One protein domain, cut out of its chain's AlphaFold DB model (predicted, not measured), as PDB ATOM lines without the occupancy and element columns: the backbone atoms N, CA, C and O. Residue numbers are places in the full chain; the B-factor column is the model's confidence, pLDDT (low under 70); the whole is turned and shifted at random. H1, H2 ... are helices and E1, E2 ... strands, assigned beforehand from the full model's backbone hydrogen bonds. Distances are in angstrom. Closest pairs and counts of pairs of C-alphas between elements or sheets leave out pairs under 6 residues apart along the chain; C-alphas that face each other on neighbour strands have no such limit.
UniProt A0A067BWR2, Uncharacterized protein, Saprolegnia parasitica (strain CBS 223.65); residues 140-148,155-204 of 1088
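This is residues 140 to 148 and 155 to 204 of the 1088 residues of an uncharacterized protein of Saprolegnia parasitica (strain CBS 223.65) (UniProt A0A067BWR2). With little regular structure, this is a small sheet of three strands with short helix H1 beside edge strand E1, while residues 195 to 204 form a tail without a named element. The printed part has 59 residues, 22 in named elements, H1 E1 E2 E3; the class is mixed. The sheet, E1 - E2 - E3, is a meander, each strand the antiparallel neighbour of the one before. It is compact, radius of gyration of the C-alphas 11.2 A, spanning 34 by 24 by 21 A.

H1, residues 165 to 170, has every O i to N i+4 pair within hydrogen-bond range. It touches E1, residues 173 to 178, closest C-alphas Pro 165 and His 175, 6.1 A, and stands at the sheet's level, height over the sheet 2.1 A. E1 and E2, residues 181 to 186, form a hairpin; N 176 and O 183 are 3.0 A apart. E2 and E3, residues 191 to 194, form another; N 184 and O 193 are 2.9 A apart.

H1 begins at C-alpha 165 (9.196, 35.170, -38.106); E3 ends at C-alpha 194 (14.154, 23.733, -29.406). E1 measures 15.7 A, E2 16.2 A.

Residues 149 to 154 are not printed; the gap is 11.7 A between C-alphas 148 and 155. Residues 140 to 144, 155 to 162 and 195 to 204 have pLDDT under 70.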
ATOM      1  N   ARG A 140       4.397  39.643 -18.215       52.88
ATOM      2  CA  ARG A 140       5.641  38.875 -18.058       52.88
ATOM      3  C   ARG A 140       6.467  39.111 -19.310       52.88
ATOM      4  O   ARG A 140       6.036  38.770 -20.403       52.88
ATOM      5  N   ALA A 141       7.620  39.741 -19.161       53.38
ATOM      6  CA  ALA A 141       8.473  40.011 -20.301       53.38
ATOM      7  C   ALA A 141       9.474  38.868 -20.486       53.38
ATOM      8  O   ALA A 141      10.238  38.565 -19.569       53.38
ATOM      9  N   SER A 142       9.473  38.265 -21.674       63.84
ATOM     10  CA  SER A 142      10.420  37.217 -22.058       63.84
ATOM     11  C   SER A 142      11.872  37.702 -21.974       63.84
ATOM     12  O   SER A 142      12.169  38.862 -22.264       63.84
ATOM     13  N   THR A 143      12.794  36.818 -21.593       64.12
ATOM     14  CA  THR A 143      14.242  37.091 -21.559       64.12
ATOM     15  C   THR A 143      14.870  37.184 -22.957       64.12
ATOM     16  O   THR A 143      15.939  37.765 -23.098       64.12
ATOM     17  N   LEU A 144      14.185  36.697 -24.002       68.19
ATOM     18  CA  LEU A 144      14.653  36.721 -25.399       68.19
ATOM     19  C   LEU A 144      14.341  38.046 -26.133       68.19
ATOM     20  O   LEU A 144      14.969  38.396 -27.135       68.19
ATOM     21  N   THR A 145      13.362  38.819 -25.653       73.38
ATOM     22  CA  THR A 145      12.962  40.095 -26.275       73.38
ATOM     23  C   THR A 145      13.873  41.240 -25.824       73.38
ATOM     24  O   THR A 145      14.065  41.427 -24.623       73.38
ATOM     25  N   SER A 146      14.419  42.028 -26.763       77.00
ATOM     26  CA  SER A 146      15.207  43.238 -26.450       77.00
ATOM     27  C   SER A 146      14.321  44.401 -25.999       77.00
ATOM     28  O   SER A 146      13.140  44.453 -26.342       77.00
ATOM     29  N   ALA A 147      14.903  45.371 -25.284       75.00
ATOM     30  CA  ALA A 147      14.196  46.570 -24.819       75.00
ATOM     31  C   ALA A 147      13.513  47.338 -25.963       75.00
ATOM     32  O   ALA A 147      12.362  47.745 -25.834       75.00
ATOM     33  N   ALA A 148      14.199  47.485 -27.101       76.62
ATOM     34  CA  ALA A 148      13.653  48.142 -28.286       76.62
ATOM     35  C   ALA A 148      12.470  47.364 -28.893       76.62
ATOM     36  O   ALA A 148      11.469  47.966 -29.266       76.62
ATOM     37  N   LEU A 155       3.768  43.113 -29.662       66.19
ATOM     38  CA  LEU A 155       3.930  41.670 -29.450       66.19
ATOM     39  C   LEU A 155       2.579  40.980 -29.116       66.19
ATOM     40  O   LEU A 155       1.889  41.421 -28.178       66.19
ATOM     41  N   PRO A 156       2.206  39.883 -29.820       55.41
ATOM     42  CA  PRO A 156       0.877  39.253 -29.742       55.41
ATOM     43  C   PRO A 156       0.579  38.467 -28.447       55.41
ATOM     44  O   PRO A 156      -0.531  37.966 -28.279       55.41
ATOM     45  N   GLY A 157       1.498  38.404 -27.480       60.09
ATOM     46  CA  GLY A 157       1.292  37.704 -26.208       60.09
ATOM     47  C   GLY A 157       2.502  37.786 -25.279       60.09
ATOM     48  O   GLY A 157       3.450  38.514 -25.564       60.09
ATOM     49  N   ASP A 158       2.456  37.034 -24.177       57.56
ATOM     50  CA  ASP A 158       3.554  36.924 -23.198       57.56
ATOM     51  C   ASP A 158       4.571  35.822 -23.585       57.56
ATOM     52  O   ASP A 158       5.591  35.651 -22.923       57.56
ATOM     53  N   ASP A 159       4.311  35.075 -24.668       62.50
ATOM     54  CA  ASP A 159       5.155  33.972 -25.134       62.50
ATOM     55  C   ASP A 159       6.049  34.388 -26.316       62.50
ATOM     56  O   ASP A 159       5.560  34.658 -27.417       62.50
ATOM     57  N   ALA A 160       7.371  34.394 -26.109       62.50
ATOM     58  CA  ALA A 160       8.343  34.717 -27.157       62.50
ATOM     59  C   ALA A 160       8.347  33.714 -28.323       62.50
ATOM     60  O   ALA A 160       8.750  34.081 -29.423       62.50
ATOM     61  N   TRP A 161       7.851  32.488 -28.122       66.81
ATOM     62  CA  TRP A 161       7.742  31.482 -29.187       66.81
ATOM     63  C   TRP A 161       6.579  31.738 -30.161       66.81
ATOM     64  O   TRP A 161       6.480  31.053 -31.179       66.81
ATOM     65  N   SER A 162       5.694  32.697 -29.857       66.75
ATOM     66  CA  SER A 162       4.496  33.028 -30.652       66.75
ATOM     67  C   SER A 162       4.670  34.229 -31.596       66.75
ATOM     68  O   SER A 162       3.720  34.632 -32.267       66.75
ATOM     69  N   ILE A 163       5.870  34.813 -31.645       72.56
ATOM     70  CA  ILE A 163       6.188  35.985 -32.469       72.56
ATOM     71  C   ILE A 163       6.295  35.566 -33.944       72.56
ATOM     72  O   ILE A 163       6.840  34.511 -34.264       72.56
ATOM     73  N   ASP A 164       5.775  36.392 -34.852       77.50
ATOM     74  CA  ASP A 164       5.895  36.174 -36.298       77.50
ATOM     75  C   ASP A 164       7.377  36.139 -36.741       77.50
ATOM     76  O   ASP A 164       8.159  36.954 -36.246       77.50
ATOM     77  N   PRO A 165       7.800  35.259 -37.673       79.88
ATOM     78  CA  PRO A 165       9.196  35.170 -38.106       79.88
ATOM     79  C   PRO A 165       9.808  36.482 -38.614       79.88
ATOM     80  O   PRO A 165      10.997  36.698 -38.404       79.88
ATOM     81  N   ALA A 166       9.041  37.380 -39.248       79.00
ATOM     82  CA  ALA A 166       9.569  38.663 -39.717       79.00
ATOM     83  C   ALA A 166       9.859  39.616 -38.545       79.00
ATOM     84  O   ALA A 166      10.916  40.251 -38.506       79.00
ATOM     85  N   LEU A 167       8.957  39.668 -37.556       78.25
ATOM     86  CA  LEU A 167       9.193  40.374 -36.290       78.25
ATOM     87  C   LEU A 167      10.356  39.736 -35.514       78.25
ATOM     88  O   LEU A 167      11.198  40.458 -34.979       78.25
ATOM     89  N   GLY A 168      10.436  38.401 -35.525       76.19
ATOM     90  CA  GLY A 168      11.533  37.591 -34.993       76.19
ATOM     91  C   GLY A 168      12.887  38.009 -35.569       76.19
ATOM     92  O   GLY A 168      13.788  38.374 -34.818       76.19
ATOM     93  N   CYS A 169      13.017  38.067 -36.897       80.94
ATOM     94  CA  CYS A 169      14.242  38.503 -37.569       80.94
ATOM     95  C   CYS A 169      14.666  39.920 -37.147       80.94
ATOM     96  O   CYS A 169      15.843  40.147 -36.872       80.94
ATOM     97  N   MET A 170      13.721  40.865 -37.033       80.25
ATOM     98  CA  MET A 170      14.014  42.239 -36.590       80.25
ATOM     99  C   MET A 170      14.484  42.315 -35.132       80.25
ATOM    100  O   MET A 170      15.264  43.198 -34.783       80.25
ATOM    101  N   MET A 171      14.057  41.378 -34.279       77.38
ATOM    102  CA  MET A 171      14.565  41.243 -32.912       77.38
ATOM    103  C   MET A 171      15.777  40.302 -32.796       77.38
ATOM    104  O   MET A 171      16.220  40.050 -31.676       77.38
ATOM    105  N   GLY A 172      16.328  39.800 -33.906       78.38
ATOM    106  CA  GLY A 172      17.495  38.911 -33.917       78.38
ATOM    107  C   GLY A 172      17.199  37.447 -33.570       78.38
ATOM    108  O   GLY A 172      18.073  36.764 -33.046       78.38
ATOM    109  N   VAL A 173      15.983  36.957 -33.823       83.00
ATOM    110  CA  VAL A 173      15.582  35.554 -33.628       83.00
ATOM    111  C   VAL A 173      15.109  34.952 -34.952       83.00
ATOM    112  O   VAL A 173      14.100  35.368 -35.512       83.00
ATOM    113  N   PHE A 174      15.828  33.949 -35.455       85.56
ATOM    114  CA  PHE A 174      15.519  33.267 -36.713       85.56
ATOM    115  C   PHE A 174      14.818  31.937 -36.461       85.56
ATOM    116  O   PHE A 174      15.319  31.097 -35.714       85.56
ATOM    117  N   HIS A 175      13.678  31.722 -37.114       84.75
ATOM    118  CA  HIS A 175      12.911  30.482 -37.001       84.75
ATOM    119  C   HIS A 175      13.256  29.551 -38.163       84.75
ATOM    120  O   HIS A 175      13.195  29.954 -39.325       84.75
ATOM    121  N   PHE A 176      13.605  28.300 -37.871       84.94
ATOM    122  CA  PHE A 176      13.825  27.283 -38.897       84.94
ATOM    123  C   PHE A 176      13.362  25.908 -38.417       84.94
ATOM    124  O   PHE A 176      13.352  25.612 -37.224       84.94
ATOM    125  N   THR A 177      12.970  25.048 -39.354       82.12
ATOM    126  CA  THR A 177      12.547  23.676 -39.049       82.12
ATOM    127  C   THR A 177      13.626  22.693 -39.479       82.12
ATOM    128  O   THR A 177      14.150  22.762 -40.590       82.12
ATOM    129  N   TRP A 178      13.978  21.761 -38.596       80.12
ATOM    130  CA  TRP A 178      14.965  20.724 -38.879       80.12
ATOM    131  C   TRP A 178      14.475  19.384 -38.340       80.12
ATOM    132  O   TRP A 178      14.136  19.257 -37.171       80.12
ATOM    133  N   ARG A 179      14.412  18.362 -39.205       77.00
ATOM    134  CA  ARG A 179      13.943  17.002 -38.858       77.00
ATOM    135  C   ARG A 179      12.586  16.954 -38.123       77.00
ATOM    136  O   ARG A 179      12.381  16.077 -37.296       77.00
ATOM    137  N   ARG A 180      11.639  17.816 -38.527       76.62
ATOM    138  CA  ARG A 180      10.268  17.981 -37.976       76.62
ATOM    139  C   ARG A 180      10.167  18.728 -36.644       76.62
ATOM    140  O   ARG A 180       9.050  18.959 -36.196       76.62
ATOM    141  N   ASP A 181      11.290  19.168 -36.099       79.56
ATOM    142  CA  ASP A 181      11.343  20.012 -34.913       79.56
ATOM    143  C   ASP A 181      11.558  21.482 -35.306       79.56
ATOM    144  O   ASP A 181      12.259  21.790 -36.277       79.56
ATOM    145  N   GLU A 182      10.935  22.400 -34.567       80.44
ATOM    146  CA  GLU A 182      11.057  23.846 -34.774       80.44
ATOM    147  C   GLU A 182      12.140  24.417 -33.850       80.44
ATOM    148  O   GLU A 182      12.105  24.231 -32.629       80.44
ATOM    149  N   TYR A 183      13.110  25.105 -34.448       82.00
ATOM    150  CA  TYR A 183      14.248  25.709 -33.770       82.00
ATOM    151  C   TYR A 183      14.207  27.226 -33.910       82.00
ATOM    152  O   TYR A 183      13.932  27.759 -34.987       82.00
ATOM    153  N   HIS A 184      14.522  27.921 -32.821       82.44
ATOM    154  CA  HIS A 184      14.707  29.367 -32.834       82.44
ATOM    155  C   HIS A 184      16.177  29.658 -32.544       82.44
ATOM    156  O   HIS A 184      16.720  29.226 -31.523       82.44
ATOM    157  N   PHE A 185      16.832  30.358 -33.462       84.50
ATOM    158  CA  PHE A 185      18.215  30.787 -33.339       84.50
ATOM    159  C   PHE A 185      18.272  32.255 -32.938       84.50
ATOM    160  O   PHE A 185      17.884  33.123 -33.715       84.50
ATOM    161  N   ASP A 186      18.762  32.522 -31.734       82.81
ATOM    162  CA  ASP A 186      18.964  33.876 -31.233       82.81
ATOM    163  C   ASP A 186      20.371  34.357 -31.615       82.81
ATOM    164  O   ASP A 186      21.368  33.760 -31.201       82.81
ATOM    165  N   THR A 187      20.474  35.436 -32.392       82.62
ATOM    166  CA  THR A 187      21.760  35.999 -32.825       82.62
ATOM    167  C   THR A 187      22.475  36.807 -31.750       82.62
ATOM    168  O   THR A 187      23.686  36.981 -31.848       82.62
ATOM    169  N   LYS A 188      21.762  37.309 -30.735       83.81
ATOM    170  CA  LYS A 188      22.342  38.057 -29.606       83.81
ATOM    171  C   LYS A 188      23.056  37.105 -28.649       83.81
ATOM    172  O   LYS A 188      24.139  37.409 -28.156       83.81
ATOM    173  N   LEU A 189      22.451  35.944 -28.395       82.06
ATOM    174  CA  LEU A 189      23.030  34.879 -27.570       82.06
ATOM    175  C   LEU A 189      23.898  33.913 -28.384       82.06
ATOM    176  O   LEU A 189      24.732  33.214 -27.810       82.06
ATOM    177  N   TRP A 190      23.708  33.881 -29.706       86.94
ATOM    178  CA  TRP A 190      24.325  32.946 -30.645       86.94
ATOM    179  C   TRP A 190      24.024  31.478 -30.297       86.94
ATOM    180  O   TRP A 190      24.906  30.622 -30.308       86.94
ATOM    181  N   MET A 191      22.772  31.178 -29.928       81.75
ATOM    182  CA  MET A 191      22.321  29.845 -29.501       81.75
ATOM    183  C   MET A 191      21.038  29.418 -30.216       81.75
ATOM    184  O   MET A 191      20.166  30.237 -30.497       81.75
ATOM    185  N   SER A 192      20.908  28.113 -30.471       80.56
ATOM    186  CA  SER A 192      19.681  27.496 -30.979       80.56
ATOM    187  C   SER A 192      18.892  26.844 -29.849       80.56
ATOM    188  O   SER A 192      19.439  26.032 -29.095       80.56
ATOM    189  N   PHE A 193      17.599  27.124 -29.790       78.44
ATOM    190  CA  PHE A 193      16.679  26.548 -28.822       78.44
ATOM    191  C   PHE A 193      15.601  25.727 -29.531       78.44
ATOM    192  O   PHE A 193      15.117  26.115 -30.592       78.44
ATOM    193  N   LEU A 194      15.239  24.592 -28.937       75.50
ATOM    194  CA  LEU A 194      14.154  23.733 -29.406       75.50
ATOM    195  C   LEU A 194      12.824  24.231 -28.830       75.50
ATOM    196  O   LEU A 194      12.724  24.442 -27.620       75.50
ATOM    197  N   LYS A 195      11.795  24.362 -29.669       68.00
ATOM    198  CA  LYS A 195      10.444  24.737 -29.238       68.00
ATOM    199  C   LYS A 195       9.791  23.594 -28.442       68.00
ATOM    200  O   LYS A 195       9.251  22.656 -29.022       68.00
ATOM    201  N   ALA A 196       9.837  23.665 -27.111       59.19
ATOM    202  CA  ALA A 196       9.128  22.756 -26.202       59.19
ATOM    203  C   ALA A 196       8.423  23.532 -25.069       59.19
ATOM    204  O   ALA A 196       8.827  24.633 -24.709       59.19
ATOM    205  N   SER A 197       7.322  22.972 -24.556       50.81
ATOM    206  CA  SER A 197       6.216  23.637 -23.843       50.81
ATOM    207  C   SER A 197       6.576  24.391 -22.548       50.81
ATOM    208  O   SER A 197       6.432  23.848 -21.455       50.81
ATOM    209  N   ALA A 198       7.007  25.644 -22.698       52.75
ATOM    210  CA  ALA A 198       6.611  26.867 -21.984       52.75
ATOM    211  C   ALA A 198       7.630  27.965 -22.347       52.75
ATOM    212  O   ALA A 198       8.837  27.720 -22.326       52.75
ATOM    213  N   GLY A 199       7.158  29.165 -22.695       53.78
ATOM    214  CA  GLY A 199       8.009  30.341 -22.914       53.78
ATOM    215  C   GLY A 199       8.973  30.603 -21.753       53.78
ATOM    216  O   GLY A 199       8.590  30.344 -20.611       53.78
ATOM    217  N   PRO A 200      10.193  31.127 -21.992       54.31
ATOM    218  CA  PRO A 200      11.052  31.594 -20.910       54.31
ATOM    219  C   PRO A 200      10.344  32.729 -20.162       54.31
ATOM    220  O   PRO A 200      10.260  33.863 -20.631       54.31
ATOM    221  N   CYS A 201       9.760  32.390 -19.020       49.72
ATOM    222  CA  CYS A 201       9.012  33.278 -18.148       49.72
ATOM    223  C   CYS A 201       9.498  33.022 -16.726       49.72
ATOM    224  O   CYS A 201       9.294  31.928 -16.206       49.72
ATOM    225  N   ILE A 202      10.072  34.042 -16.088       44.78
ATOM    226  CA  ILE A 202      10.476  33.946 -14.685       44.78
ATOM    227  C   ILE A 202       9.209  33.918 -13.823       44.78
ATOM    228  O   ILE A 202       8.540  34.945 -13.668       44.78
ATOM    229  N   ASP A 203       8.882  32.755 -13.259       38.19
ATOM    230  CA  ASP A 203       7.802  32.585 -12.286       38.19
ATOM    231  C   ASP A 203       8.330  32.337 -10.869       38.19
ATOM    232  O   ASP A 203       9.153  31.459 -10.617       38.19
ATOM    233  N   VAL A 204       7.815  33.118  -9.916       41.38
ATOM    234  CA  VAL A 204       8.096  32.978  -8.481       41.38
ATOM    235  C   VAL A 204       7.341  31.756  -7.953       41.38
ATOM    236  O   VAL A 204       6.121  31.798  -7.806       41.38
TER     237      VAL A 204